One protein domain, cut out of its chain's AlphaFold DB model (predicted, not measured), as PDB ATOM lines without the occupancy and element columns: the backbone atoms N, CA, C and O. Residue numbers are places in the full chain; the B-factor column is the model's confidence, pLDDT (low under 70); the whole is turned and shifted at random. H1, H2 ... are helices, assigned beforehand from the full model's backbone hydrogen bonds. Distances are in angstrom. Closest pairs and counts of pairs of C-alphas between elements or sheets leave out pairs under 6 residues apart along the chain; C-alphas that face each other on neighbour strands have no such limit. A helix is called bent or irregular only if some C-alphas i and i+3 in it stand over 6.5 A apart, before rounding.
ATOM      1  N   ASP A   2      83.840  89.395  86.721       85.00
ATOM      2  CA  ASP A   2      83.419  88.185  87.423       85.00
ATOM      3  C   ASP A   2      84.330  87.834  88.618       85.00
ATOM      4  O   ASP A   2      85.520  88.164  88.609       85.00
ATOM      5  N   SER A   3      83.781  87.186  89.653       89.62
ATOM      6  CA  SER A   3      84.553  86.801  90.845       89.62
ATOM      7  C   SER A   3      85.666  85.817  90.514       89.62
ATOM      8  O   SER A   3      86.767  85.964  91.047       89.62
ATOM      9  N   ASP A   4      85.404  84.878  89.606       94.50
ATOM     10  CA  ASP A   4      86.350  83.816  89.267       94.50
ATOM     11  C   ASP A   4      87.507  84.395  88.448       94.50
ATOM     12  O   ASP A   4      88.673  84.168  88.764       94.50
ATOM     13  N   LEU A   5      87.205  85.262  87.473       97.19
ATOM     14  CA  LEU A   5      88.224  86.003  86.723       97.19
ATOM     15  C   LEU A   5      89.077  86.901  87.635       97.19
ATOM     16  O   LEU A   5      90.295  86.975  87.490       97.19
ATOM     17  N   LYS A   6      88.464  87.563  88.623       97.50
ATOM     18  CA  LYS A   6      89.217  88.359  89.603       97.50
ATOM     19  C   LYS A   6      90.161  87.495  90.442       97.50
ATOM     20  O   LYS A   6      91.266  87.937  90.759       97.50
ATOM     21  N   GLN A   7      89.725  86.298  90.823       98.31
ATOM     22  CA  GLN A   7      90.541  85.368  91.591       98.31
ATOM     23  C   GLN A   7      91.751  84.893  90.780       98.31
ATOM     24  O   GLN A   7      92.873  85.002  91.273       98.31
ATOM     25  N   THR A   8      91.550  84.443  89.539       98.56
ATOM     26  CA  THR A   8      92.646  83.944  88.690       98.56
ATOM     27  C   THR A   8      93.654  85.040  88.345       98.56
ATOM     28  O   THR A   8      94.854  84.782  88.306       98.56
ATOM     29  N   ILE A   9      93.216  86.299  88.215       98.56
ATOM     30  CA  ILE A   9      94.130  87.452  88.133       98.56
ATOM     31  C   ILE A   9      94.990  87.561  89.400       98.56
ATOM     32  O   ILE A   9      96.206  87.726  89.310       98.56
ATOM     33  N   GLY A  10      94.397  87.440  90.591       98.31
ATOM     34  CA  GLY A  10      95.149  87.426  91.849       98.31
ATOM     35  C   GLY A  10      96.175  86.288  91.924       98.31
ATOM     36  O   GLY A  10      97.301  86.498  92.377       98.31
ATOM     37  N   GLU A  11      95.812  85.104  91.429       98.50
ATOM     38  CA  GLU A  11      96.701  83.940  91.342       98.50
ATOM     39  C   GLU A  11      97.872  84.186  90.382       98.50
ATOM     40  O   GLU A  11      99.014  83.903  90.747       98.50
ATOM     41  N   LEU A  12      97.634  84.806  89.217       98.62
ATOM     42  CA  LEU A  12      98.707  85.233  88.310       98.62
ATOM     43  C   LEU A  12      99.712  86.141  89.027       98.62
ATOM     44  O   LEU A  12     100.921  85.910  88.953       98.62
ATOM     45  N   TYR A  13      99.237  87.152  89.758       98.62
ATOM     46  CA  TYR A  13     100.127  88.023  90.530       98.62
ATOM     47  C   TYR A  13     100.939  87.248  91.567       98.62
ATOM     48  O   TYR A  13     102.124  87.532  91.731       98.62
ATOM     49  N   GLY A  14     100.335  86.267  92.242       98.50
ATOM     50  CA  GLY A  14     101.021  85.402  93.201       98.50
ATOM     51  C   GLY A  14     102.120  84.556  92.555       98.50
ATOM     52  O   GLY A  14     103.274  84.620  92.977       98.50
ATOM     53  N   VAL A  15     101.783  83.817  91.498       98.56
ATOM     54  CA  VAL A  15     102.685  82.873  90.816       98.56
ATOM     55  C   VAL A  15     103.858  83.590  90.146       98.56
ATOM     56  O   VAL A  15     105.020  83.204  90.303       98.56
ATOM     57  N   PHE A  16     103.588  84.697  89.455       98.50
ATOM     58  CA  PHE A  16     104.623  85.464  88.763       98.50
ATOM     59  C   PHE A  16     105.368  86.447  89.688       98.50
ATOM     60  O   PHE A  16     106.355  87.058  89.270       98.50
ATOM     61  N   SER A  17     104.996  86.541  90.975       97.44
ATOM     62  CA  SER A  17     105.626  87.440  91.959       97.44
ATOM     63  C   SER A  17     107.105  87.162  92.222       97.44
ATOM     64  O   SER A  17     107.758  87.976  92.874       97.44
ATOM     65  N   ARG A  18     107.664  86.039  91.759       96.19
ATOM     66  CA  ARG A  18     109.101  85.741  91.876       96.19
ATOM     67  C   ARG A  18     109.963  86.502  90.871       96.19
ATOM     68  O   ARG A  18     111.140  86.726  91.141       96.19
ATOM     69  N   TYR A  19     109.384  86.925  89.750       96.81
ATOM     70  CA  TYR A  19     110.104  87.613  88.686       96.81
ATOM     71  C   TYR A  19     110.323  89.087  89.017       96.81
ATOM     72  O   TYR A  19     109.491  89.752  89.648       96.81
ATOM     73  N   ARG A  20     111.479  89.610  88.619       92.00
ATOM     74  CA  ARG A  20     111.881  90.998  88.846       92.00
ATOM     75  C   ARG A  20     112.282  91.614  87.517       92.00
ATOM     76  O   ARG A  20     112.716  90.915  86.609       92.00
ATOM     77  N   VAL A  21     112.176  92.935  87.431       90.19
ATOM     78  CA  VAL A  21     112.839  93.686  86.366       90.19
ATOM     79  C   VAL A  21     114.354  93.483  86.512       90.19
ATOM     80  O   VAL A  21     114.901  93.819  87.570       90.19
ATOM     81  N   PRO A  22     115.052  92.955  85.491       85.81
ATOM     82  CA  PRO A  22     116.500  92.813  85.536       85.81
ATOM     83  C   PRO A  22     117.194  94.178  85.642       85.81
ATOM     84  O   PRO A  22     116.768  95.159  85.038       85.81
ATOM     85  N   ASN A  23     118.336  94.240  86.329       76.00
ATOM     86  CA  ASN A  23     119.159  95.460  86.409       76.00
ATOM     87  C   ASN A  23     119.990  95.719  85.126       76.00
ATOM     88  O   ASN A  23     120.964  96.468  85.130       76.00
ATOM     89  N   VAL A  24     119.649  95.048  84.025       77.12
ATOM     90  CA  VAL A  24     120.346  95.144  82.740       77.12
ATOM     91  C   VAL A  24     119.477  95.949  81.782       77.12
ATOM     92  O   VAL A  24     118.277  95.712  81.671       77.12
ATOM     93  N   LYS A  25     120.091  96.894  81.061       79.88
ATOM     94  CA  LYS A  25     119.438  97.570  79.936       79.88
ATOM     95  C   LYS A  25     119.308  96.591  78.774       79.88
ATOM     96  O   LYS A  25     120.201  96.494  77.939       79.88
ATOM     97  N   ASP A  26     118.206  95.859  78.768       85.19
ATOM     98  CA  ASP A  26     117.869  94.916  77.711       85.19
ATOM     99  C   ASP A  26     116.745  95.497  76.847       85.19
ATOM    100  O   ASP A  26     115.565  95.220  77.049       85.19
ATOM    101  N   HIS A  27     117.096  96.424  75.958       89.62
ATOM    102  CA  HIS A  27     116.197  96.974  74.943       89.62
ATOM    103  C   HIS A  27     117.003  97.530  73.769       89.62
ATOM    104  O   HIS A  27     118.130  98.002  73.917       89.62
ATOM    105  N   CYS A  28     116.421  97.484  72.575       91.50
ATOM    106  CA  CYS A  28     117.019  98.078  71.389       91.50
ATOM    107  C   CYS A  28     116.862  99.602  71.449       91.50
ATOM    108  O   CYS A  28     115.750 100.120  71.345       91.50
ATOM    109  N   THR A  29     117.979 100.321  71.549       89.12
ATOM    110  CA  THR A  29     118.028 101.790  71.682       89.12
ATOM    111  C   THR A  29     117.488 102.547  70.465       89.12
ATOM    112  O   THR A  29     117.127 103.715  70.571       89.12
ATOM    113  N   HIS A  30     117.383 101.891  69.304       89.81
ATOM    114  CA  HIS A  30     116.700 102.438  68.125       89.81
ATOM    115  C   HIS A  30     115.175 102.254  68.169       89.81
ATOM    116  O   HIS A  30     114.450 102.921  67.435       89.81
ATOM    117  N   CYS A  31     114.679 101.320  68.982       91.06
ATOM    118  CA  CYS A  31     113.268 100.941  69.053       91.06
ATOM    119  C   CYS A  31     112.551 101.508  70.281       91.06
ATOM    120  O   CYS A  31     111.336 101.714  70.223       91.06
ATOM    121  N   VAL A  32     113.279 101.678  71.382       91.50
ATOM    122  CA  VAL A  32     112.784 102.074  72.702       91.50
ATOM    123  C   VAL A  32     113.811 103.013  73.315       91.50
ATOM    124  O   VAL A  32     115.007 102.708  73.279       91.50
ATOM    125  N   THR A  33     113.371 104.147  73.856       92.06
ATOM    126  CA  THR A  33     114.296 105.062  74.540       92.06
ATOM    127  C   THR A  33     114.593 104.586  75.960       92.06
ATOM    128  O   THR A  33     113.826 103.829  76.561       92.06
ATOM    129  N   ASP A  34     115.709 105.037  76.531       92.00
ATOM    130  CA  ASP A  34     116.046 104.718  77.920       92.00
ATOM    131  C   ASP A  34     114.994 105.261  78.900       92.00
ATOM    132  O   ASP A  34     114.719 104.620  79.913       92.00
ATOM    133  N   GLU A  35     114.382 106.405  78.590       92.00
ATOM    134  CA  GLU A  35     113.307 107.010  79.378       92.00
ATOM    135  C   GLU A  35     112.021 106.182  79.313       92.00
ATOM    136  O   GLU A  35     111.415 105.935  80.355       92.00
ATOM    137  N   GLU A  36     111.631 105.700  78.125       92.06
ATOM    138  CA  GLU A  36     110.483 104.795  77.959       92.06
ATOM    139  C   GLU A  36     110.687 103.504  78.767       92.06
ATOM    140  O   GLU A  36     109.797 103.069  79.500       92.06
ATOM    141  N   ALA A  37     111.886 102.920  78.679       93.06
ATOM    142  CA  ALA A  37     112.251 101.735  79.443       93.06
ATOM    143  C   ALA A  37     112.233 101.990  80.956       93.06
ATOM    144  O   ALA A  37     111.679 101.200  81.720       93.06
ATOM    145  N   ALA A  38     112.817 103.101  81.404       92.62
ATOM    146  CA  ALA A  38     112.874 103.454  82.816       92.62
ATOM    147  C   ALA A  38     111.488 103.742  83.412       92.62
ATOM    148  O   ALA A  38     111.243 103.365  84.559       92.62
ATOM    149  N   ALA A  39     110.578 104.361  82.652       94.56
ATOM    150  CA  ALA A  39     109.238 104.711  83.120       94.56
ATOM    151  C   ALA A  39     108.467 103.484  83.630       94.56
ATOM    152  O   ALA A  39     107.988 103.487  84.766       94.56
ATOM    153  N   ILE A  40     108.422 102.395  82.853       95.62
ATOM    154  CA  ILE A  40     107.696 101.193  83.289       95.62
ATOM    155  C   ILE A  40     108.450 100.400  84.365       95.62
ATOM    156  O   ILE A  40     107.830  99.790  85.228       95.62
ATOM    157  N   ARG A  41     109.791 100.431  84.347       95.12
ATOM    158  CA  ARG A  41     110.650  99.691  85.292       95.12
ATOM    159  C   ARG A  41     110.670 100.290  86.699       95.12
ATOM    160  O   ARG A  41     110.996  99.593  87.654       95.12
ATOM    161  N   THR A  42     110.373 101.583  86.824       94.06
ATOM    162  CA  THR A  42     110.394 102.318  88.104       94.06
ATOM    163  C   THR A  42     109.006 102.543  88.699       94.06
ATOM    164  O   THR A  42     108.889 102.907  89.869       94.06
ATOM    165  N   THR A  43     107.955 102.289  87.922       96.38
ATOM    166  CA  THR A  43     106.566 102.379  88.374       96.38
ATOM    167  C   THR A  43     106.158 101.080  89.064       96.38
ATOM    168  O   THR A  43     106.587  99.992  88.679       96.38
ATOM    169  N   ARG A  44     105.325 101.166  90.110       96.56
ATOM    170  CA  ARG A  44     104.790  99.954  90.749       96.56
ATOM    171  C   ARG A  44     103.967  99.180  89.725       96.56
ATOM    172  O   ARG A  44     103.136  99.768  89.045       96.56
ATOM    173  N   LEU A  45     104.148  97.862  89.678       97.69
ATOM    174  CA  LEU A  45     103.504  96.997  88.685       97.69
ATOM    175  C   LEU A  45     101.980  97.214  88.588       97.69
ATOM    176  O   LEU A  45     101.438  97.285  87.493       97.69
ATOM    177  N   THR A  46     101.304  97.383  89.726       97.25
ATOM    178  CA  THR A  46      99.850  97.605  89.801       97.25
ATOM    179  C   THR A  46      99.396  98.999  89.361       97.25
ATOM    180  O   THR A  46      98.211  99.190  89.112       97.25
ATOM    181  N   ASP A  47     100.307  99.971  89.294       98.00
ATOM    182  CA  ASP A  47     100.000 101.356  88.907       98.00
ATOM    183  C   ASP A  47     100.173 101.587  87.397       98.00
ATOM    184  O   ASP A  47      99.746 102.616  86.883       98.00
ATOM    185  N   LEU A  48     100.789 100.639  86.683       98.25
ATOM    186  CA  LEU A  48     100.992 100.717  85.237       98.25
ATOM    187  C   LEU A  48      99.661 100.611  84.500       98.25
ATOM    188  O   LEU A  48      98.906  99.663  84.703       98.25
ATOM    189  N   THR A  49      99.375 101.548  83.615       97.94
ATOM    190  CA  THR A  49      98.154 101.554  82.803       97.94
ATOM    191  C   THR A  49      98.346 100.803  81.487       97.94
ATOM    192  O   THR A  49      99.472 100.500  81.075       97.94
ATOM    193  N   GLY A  50      97.248 100.552  80.766       96.25
ATOM    194  CA  GLY A  50      97.323 100.092  79.379       96.25
ATOM    195  C   GLY A  50      98.182 101.009  78.503       96.25
ATOM    196  O   GLY A  50      99.010 100.531  77.729       96.25
ATOM    197  N   GLN A  51      98.066 102.331  78.663       95.88
ATOM    198  CA  GLN A  51      98.873 103.299  77.912       95.88
ATOM    199  C   GLN A  51     100.378 103.106  78.144       95.88
ATOM    200  O   GLN A  51     101.148 103.159  77.182       95.88
ATOM    201  N   ASP A  52     100.781 102.822  79.382       96.62
ATOM    202  CA  ASP A  52     102.184 102.591  79.734       96.62
ATOM    203  C   ASP A  52     102.714 101.288  79.116       96.62
ATOM    204  O   ASP A  52     103.840 101.230  78.618       96.62
ATOM    205  N   LEU A  53     101.891 100.234  79.114       97.38
ATOM    206  CA  LEU A  53     102.319  98.881  78.754       97.38
ATOM    207  C   LEU A  53     102.019  98.461  77.312       97.38
ATOM    208  O   LEU A  53     102.605  97.485  76.851       97.38
ATOM    209  N   ASN A  54     101.192  99.185  76.555       95.62
ATOM    210  CA  ASN A  54     100.850  98.827  75.172       95.62
ATOM    211  C   ASN A  54     102.090  98.696  74.274       95.62
ATOM    212  O   ASN A  54     102.244  97.727  73.525       95.62
ATOM    213  N   ARG A  55     103.018  99.654  74.376       94.69
ATOM    214  CA  ARG A  55     104.270  99.626  73.604       94.69
ATOM    215  C   ARG A  55     105.178  98.481  74.051       94.69
ATOM    216  O   ARG A  55     105.797  97.839  73.199       94.69
ATOM    217  N   TYR A  56     105.233  98.217  75.356       96.25
ATOM    218  CA  TYR A  56     105.975  97.089  75.911       96.25
ATOM    219  C   TYR A  56     105.408  95.755  75.408       96.25
ATOM    220  O   TYR A  56     106.150  94.974  74.825       96.25
ATOM    221  N   ALA A  57     104.096  95.530  75.519       95.50
ATOM    222  CA  ALA A  57     103.411  94.307  75.089       95.50
ATOM    223  C   ALA A  57     103.699  93.946  73.622       95.50
ATOM    224  O   ALA A  57     103.914  92.780  73.279       95.50
ATOM    225  N   TRP A  58     103.761  94.957  72.749       93.44
ATOM    226  CA  TRP A  58     104.105  94.773  71.341       93.44
ATOM    227  C   TRP A  58     105.559  94.322  71.132       93.44
ATOM    228  O   TRP A  58     105.829  93.460  70.293       93.44
ATOM    229  N   LYS A  59     106.497  94.899  71.894       93.31
ATOM    230  CA  LYS A  59     107.952  94.738  71.715       93.31
ATOM    231  C   LYS A  59     108.595  93.677  72.610       93.31
ATOM    232  O   LYS A  59     109.749  93.314  72.352       93.31
ATOM    233  N   ALA A  60     107.874  93.187  73.615       93.56
ATOM    234  CA  ALA A  60     108.353  92.221  74.593       93.56
ATOM    235  C   ALA A  60     108.999  91.004  73.917       93.56
ATOM    236  O   ALA A  60     108.476  90.496  72.920       93.56
ATOM    237  N   MET A  61     110.139  90.556  74.453       90.56
ATOM    238  CA  MET A  61     110.920  89.401  73.975       90.56
ATOM    239  C   MET A  61     111.481  89.517  72.546       90.56
ATOM    240  O   MET A  61     112.036  88.552  72.027       90.56
ATOM    241  N   SER A  62     111.356  90.680  71.897       90.50
ATOM    242  CA  SER A  62     111.945  90.933  70.573       90.50
ATOM    243  C   SER A  62     112.926  92.100  70.600       90.50
ATOM    244  O   SER A  62     114.111  91.932  70.341       90.50
ATOM    245  N   THR A  63     112.439  93.296  70.928       91.38
ATOM    246  CA  THR A  63     113.232  94.536  70.947       91.38
ATOM    247  C   THR A  63     113.235  95.208  72.314       91.38
ATOM    248  O   THR A  63     113.853  96.260  72.471       91.38
ATOM    249  N   TRP A  64     112.554  94.614  73.293       93.50
ATOM    250  CA  TRP A  64     112.464  95.107  74.657       93.50
ATOM    251  C   TRP A  64     112.313  93.937  75.629       93.50
ATOM    252  O   TRP A  64     111.308  93.229  75.595       93.50
ATOM    253  N   GLY A  65     113.307  93.763  76.492       92.25
ATOM    254  CA  GLY A  65     113.310  92.818  77.597       92.25
ATOM    255  C   GLY A  65     113.457  91.357  77.182       92.25
ATOM    256  O   GLY A  65     113.097  90.949  76.075       92.25
ATOM    257  N   GLY A  66     113.941  90.552  78.125       93.12
ATOM    258  CA  GLY A  66     113.961  89.096  78.041       93.12
ATOM    259  C   GLY A  66     112.763  88.431  78.729       93.12
ATOM    260  O   GLY A  66     111.848  89.088  79.227       93.12
ATOM    261  N   MET A  67     112.798  87.096  78.804       94.75
ATOM    262  CA  MET A  67     111.745  86.270  79.416       94.75
ATOM    263  C   MET A  67     111.453  86.646  80.877       94.75
ATOM    264  O   MET A  67     110.299  86.649  81.291       94.75
ATOM    265  N   GLU A  68     112.483  86.966  81.664       95.19
ATOM    266  CA  GLU A  68     112.320  87.316  83.081       95.19
ATOM    267  C   GLU A  68     111.526  88.618  83.259       95.19
ATOM    268  O   GLU A  68     110.583  88.671  84.046       95.19
ATOM    269  N   GLU A  69     111.859  89.644  82.470       96.19
ATOM    270  CA  GLU A  69     111.140  90.921  82.468       96.19
ATOM    271  C   GLU A  69     109.714  90.749  81.936       96.19
ATOM    272  O   GLU A  69     108.769  91.285  82.514       96.19
ATOM    273  N   PHE A  70     109.540  89.944  80.883       97.38
ATOM    274  CA  PHE A  70     108.216  89.638  80.352       97.38
ATOM    275  C   PHE A  70     107.330  88.990  81.416       97.38
ATOM    276  O   PHE A  70     106.225  89.466  81.659       97.38
ATOM    277  N   LYS A  71     107.838  87.969  82.114       98.06
ATOM    278  CA  LYS A  71     107.127  87.303  83.211       98.06
ATOM    279  C   LYS A  71     106.870  88.216  84.410       98.06
ATOM    280  O   LYS A  71     105.857  88.042  85.078       98.06
ATOM    281  N   HIS A  72     107.731  89.203  84.663       98.00
ATOM    282  CA  HIS A  72     107.479  90.223  85.682       98.00
ATOM    283  C   HIS A  72     106.250  91.084  85.344       98.00
ATOM    284  O   HIS A  72     105.405  91.310  86.208       98.00
ATOM    285  N   PHE A  73     106.126  91.540  84.094       98.31
ATOM    286  CA  PHE A  73     104.996  92.372  83.661       98.31
ATOM    287  C   PHE A  73     103.745  91.571  83.278       98.31
ATOM    288  O   PHE A  73     102.651  92.134  83.233       98.31
ATOM    289  N   LEU A  74     103.881  90.267  83.030       98.50
ATOM    290  CA  LEU A  74     102.818  89.396  82.536       98.50
ATOM    291  C   LEU A  74     101.501  89.450  83.329       98.50
ATOM    292  O   LEU A  74     100.473  89.634  82.683       98.50
ATOM    293  N   PRO A  75     101.463  89.345  84.674       98.62
ATOM    294  CA  PRO A  75     100.190  89.402  85.397       98.62
ATOM    295  C   PRO A  75      99.444  90.725  85.165       98.62
ATOM    296  O   PRO A  75      98.229  90.716  84.977       98.62
ATOM    297  N   ARG A  76     100.166  91.853  85.077       98.69
ATOM    298  CA  ARG A  76      99.560  93.157  84.778       98.69
ATOM    299  C   ARG A  76      99.094  93.255  83.331       98.69
ATOM    300  O   ARG A  76      98.023  93.789  83.069       98.69
ATOM    301  N   LEU A  77      99.881  92.730  82.394       98.62
ATOM    302  CA  LEU A  77      99.508  92.673  80.983       98.62
ATOM    303  C   LEU A  77      98.221  91.861  80.773       98.62
ATOM    304  O   LEU A  77      97.336  92.309  80.053       98.62
ATOM    305  N   LEU A  78      98.096  90.702  81.425       98.50
ATOM    306  CA  LEU A  78      96.911  89.844  81.336       98.50
ATOM    307  C   LEU A  78      95.685  90.471  82.012       98.50
ATOM    308  O   LEU A  78      94.594  90.424  81.451       98.50
ATOM    309  N   GLU A  79      95.856  91.125  83.163       98.56
ATOM    310  CA  GLU A  79      94.785  91.899  83.800       98.56
ATOM    311  C   GLU A  79      94.260  93.001  82.868       98.56
ATOM    312  O   GLU A  79      93.058  93.076  82.618       98.56
ATOM    313  N   LEU A  80      95.160  93.823  82.315       98.56
ATOM    314  CA  LEU A  80      94.813  94.915  81.402       98.56
ATOM    315  C   LEU A  80      94.170  94.399  80.108       98.56
ATOM    316  O   LEU A  80      93.256  95.034  79.584       98.56
ATOM    317  N   ALA A  81      94.607  93.241  79.606       97.88
ATOM    318  CA  ALA A  81      93.966  92.567  78.482       97.88
ATOM    319  C   ALA A  81      92.513  92.190  78.810       97.88
ATOM    320  O   ALA A  81      91.606  92.517  78.047       97.88
ATOM    321  N   ALA A  82      92.281  91.563  79.968       97.38
ATOM    322  CA  ALA A  82      90.960  91.090  80.374       97.38
ATOM    323  C   ALA A  82      89.936  92.216  80.577       97.38
ATOM    324  O   ALA A  82      88.742  92.008  80.357       97.38
ATOM    325  N   VAL A  83      90.393  93.411  80.966       96.19
ATOM    326  CA  VAL A  83      89.530  94.591  81.143       96.19
ATOM    327  C   VAL A  83      89.469  95.507  79.915       96.19
ATOM    328  O   VAL A  83      88.826  96.552  79.977       96.19
ATOM    329  N   GLY A  84      90.089  95.123  78.792       96.00
ATOM    330  CA  GLY A  84      90.034  95.879  77.535       96.00
ATOM    331  C   GLY A  84      90.912  97.137  77.498       96.00
ATOM    332  O   GLY A  84      90.653  98.047  76.715       96.00
ATOM    333  N   GLU A  85      91.948  97.218  78.337       96.88
ATOM    334  CA  GLU A  85      92.892  98.346  78.369       96.88
ATOM    335  C   GLU A  85      94.142  98.137  77.489       96.88
ATOM    336  O   GLU A  85      94.889  99.088  77.231       96.88
ATOM    337  N   LEU A  86      94.380  96.917  76.990       95.00
ATOM    338  CA  LEU A  86      95.393  96.661  75.960       95.00
ATOM    339  C   LEU A  86      94.796  96.728  74.552       95.00
ATOM    340  O   LEU A  86      93.722  96.200  74.299       95.00
ATOM    341  N   ILE A  87      95.541  97.330  73.622       92.69
ATOM    342  CA  ILE A  87      95.099  97.545  72.233       92.69
ATOM    343  C   ILE A  87      95.056  96.228  71.444       92.69
ATOM    344  O   ILE A  87      94.194  96.060  70.590       92.69
ATOM    345  N   PHE A  88      95.994  95.309  71.704       89.00
ATOM    346  CA  PHE A  88      96.138  94.055  70.954       89.00
ATOM    347  C   PHE A  88      96.339  92.855  71.893       89.00
ATOM    348  O   PHE A  88      97.455  92.320  71.979       89.00
ATOM    349  N   PRO A  89      95.298  92.435  72.635       94.00
ATOM    350  CA  PRO A  89      95.403  91.314  73.562       94.00
ATOM    351  C   PRO A  89      95.775  90.004  72.849       94.00
ATOM    352  O   PRO A  89      96.641  89.283  73.344       94.00
ATOM    353  N   SER A  90      95.258  89.736  71.646       92.06
ATOM    354  CA  SER A  90      95.681  88.592  70.812       92.06
ATOM    355  C   SER A  90      97.195  88.547  70.576       92.06
ATOM    356  O   SER A  90      97.825  87.509  70.759       92.06
ATOM    357  N   SER A  91      97.821  89.686  70.265       91.81
ATOM    358  CA  SER A  91      99.270  89.781  70.015       91.81
ATOM    359  C   SER A  91     100.129  89.509  71.254       91.81
ATOM    360  O   SER A  91     101.281  89.072  71.122       91.81
ATOM    361  N   LEU A  92      99.606  89.794  72.451       95.69
ATOM    362  CA  LEU A  92     100.207  89.370  73.716       95.69
ATOM    363  C   LEU A  92     100.046  87.855  73.883       95.69
ATOM    364  O   LEU A  92     101.026  87.161  74.156       95.69
ATOM    365  N   MET A  93      98.840  87.333  73.667       95.94
ATOM    366  CA  MET A  93      98.542  85.913  73.853       95.94
ATOM    367  C   MET A  93      99.282  85.013  72.861       95.94
ATOM    368  O   MET A  93      99.724  83.944  73.258       95.94
ATOM    369  N   THR A  94      99.550  85.450  71.627       92.56
ATOM    370  CA  THR A  94     100.431  84.717  70.696       92.56
ATOM    371  C   THR A  94     101.842  84.543  71.266       92.56
ATOM    372  O   THR A  94     102.448  83.483  71.112       92.56
ATOM    373  N   LYS A  95     102.378  85.562  71.956       94.12
ATOM    374  CA  LYS A  95     103.703  85.480  72.593       94.12
ATOM    375  C   LYS A  95     103.699  84.500  73.757       94.12
ATOM    376  O   LYS A  95     104.638  83.725  73.874       94.12
ATOM    377  N   VAL A  96     102.654  84.524  74.587       96.38
ATOM    378  CA  VAL A  96     102.471  83.558  75.681       96.38
ATOM    379  C   VAL A  96     102.332  82.145  75.109       96.38
ATOM    380  O   VAL A  96     103.101  81.260  75.480       96.38
ATOM    381  N   GLY A  97     101.431  81.959  74.141       95.00
ATOM    382  CA  GLY A  97     101.152  80.706  73.435       95.00
ATOM    383  C   GLY A  97     102.401  80.018  72.883       95.00
ATOM    384  O   GLY A  97     102.525  78.801  72.980       95.00
ATOM    385  N   ALA A  98     103.368  80.799  72.395       93.88
ATOM    386  CA  ALA A  98     104.613  80.288  71.826       93.88
ATOM    387  C   ALA A  98     105.588  79.658  72.841       93.88
ATOM    388  O   ALA A  98     106.497  78.948  72.419       93.88
ATOM    389  N   VAL A  99     105.456  79.941  74.143       94.56
ATOM    390  CA  VAL A  99     106.492  79.590  75.141       94.56
ATOM    391  C   VAL A  99     105.950  79.019  76.451       94.56
ATOM    392  O   VAL A  99     106.712  78.421  77.208       94.56
ATOM    393  N   TRP A 100     104.664  79.207  76.766       96.19
ATOM    394  CA  TRP A 100     104.142  78.910  78.104       96.19
ATOM    395  C   TRP A 100     104.175  77.425  78.467       96.19
ATOM    396  O   TRP A 100     104.299  77.090  79.640       96.19
ATOM    397  N   ARG A 101     104.129  76.531  77.475       95.75
ATOM    398  CA  ARG A 101     104.200  75.074  77.677       95.75
ATOM    399  C   ARG A 101     105.553  74.589  78.205       95.75
ATOM    400  O   ARG A 101     105.619  73.495  78.756       95.75
ATOM    401  N   ASP A 102     106.599  75.405  78.086       96.44
ATOM    402  CA  ASP A 102     107.931  75.114  78.628       96.44
ATOM    403  C   ASP A 102     108.137  75.712  80.032       96.44
ATOM    404  O   ASP A 102     109.221  75.621  80.615       96.44
TER     405      ASP A 102
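Overview. This is residues 2 to 102 of the 224 residues of an uncharacterized protein of Actinomadura rudentiformis (UniProt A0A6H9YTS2). A kinked helix, H4, makes the middle of this small helical domain: H1 lies along one side of it, running the opposite way, while H3 and H5 are on the side away from H1, tilted steeply to H4. H2 lies beyond H3, near it but touching no helix, and a long link without a named element, residues 17 to 33, runs from the end of H1 across to H2; Ser 3, where H1 begins, and His 30, in this link, hold the two C-alphas farthest apart. The contacts are uneven: H1 and H4 have 10 pairs of C-alphas within 8 A, H3 and H4 have 4, and H3 and H5 touch only at their ends. The printed part has 101 residues with five named helices, H1 to H5 in that order, and no named strand; the class is all helix, with 58 of the residues in the helices. The whole is compact, with a radius of gyration of the C-alphas of 13.0 A and spans of 41 by 29 by 26 A.

Arrangement. H1, residues 3 to 16, touches H4, residues 67 to 82, with 10 pairs of C-alphas within 8 A. Their closest C-alphas are those of Leu 12 and Pro 75, 5.3 A apart, and the two run opposite ways at a shallow tilt of 10 degrees. H2, residues 34 to 42, is close to but not clearly touching H3, residues 50 to 59; their closest C-alphas, those of Ile 40 and Asp 52, are 6.7 A apart, at a steep tilt of 62 degrees, opposite ways. H3 touches H4, which meets it with residues 77 to 80 alone: the closest C-alphas are those of Gly 50 and Leu 80, 6.1 A apart, at a steep tilt of 49 degrees, opposite ways. H5, residues 89 to 97, and H3 touch only at their ends, where the closest C-alphas, those of Ala 57 and Leu 92, are 6.0 A apart; they run the same way at a steep tilt of 46 degrees. H4 and H5 are close but not clearly touching, with the closest C-alphas, those of Ala 81 and Pro 89, 5.3 A apart. H1 is apart from H2, H3 and H5, and H2 is apart from H4 and H5. In H1 every O i to N i+4 pair is within hydrogen-bond range; the counts are 4 of 5 in H2, 4 of 6 in H3, 10 of 12 in H4 and 4 of 5 in H5.

Along the chain. H1 begins at C-alpha 3, at (84.553, 86.801, 90.845), and measures 20.2 A to C-alpha 16. H2, nine residues from Asp 34 to Thr 42, measures 11.9 A. H3, from Gly 50 to Lys 59, measures 14.2 A and is irregular, with C-alphas 52 and 55 at 7.1 A. H4 is the longest helix by residues, 16 of them, and measures 21.4 A from C-alpha 67, at (111.745, 86.270, 79.416), to C-alpha 82; it has a kink of 46 degrees near residue 74 and is irregular, with C-alphas 72 and 75 at 7.3 A. H5 measures 12.1 A and ends at C-alpha 97, at (101.152, 80.706, 73.435).

Size, cuts and confidence. The two C-alphas farthest apart are those of Ser 3 and His 30, at 42.4 A. The printed part runs from residue 2 to 102 of a chain of 224 residues and has no cut. The link from H1 to H2 is long, with 17 residues, while those from H2 to H3, H3 to H4 and H4 to H5 are short. The mean pLDDT of the printed part is 94.4, and no printed residue is under 70.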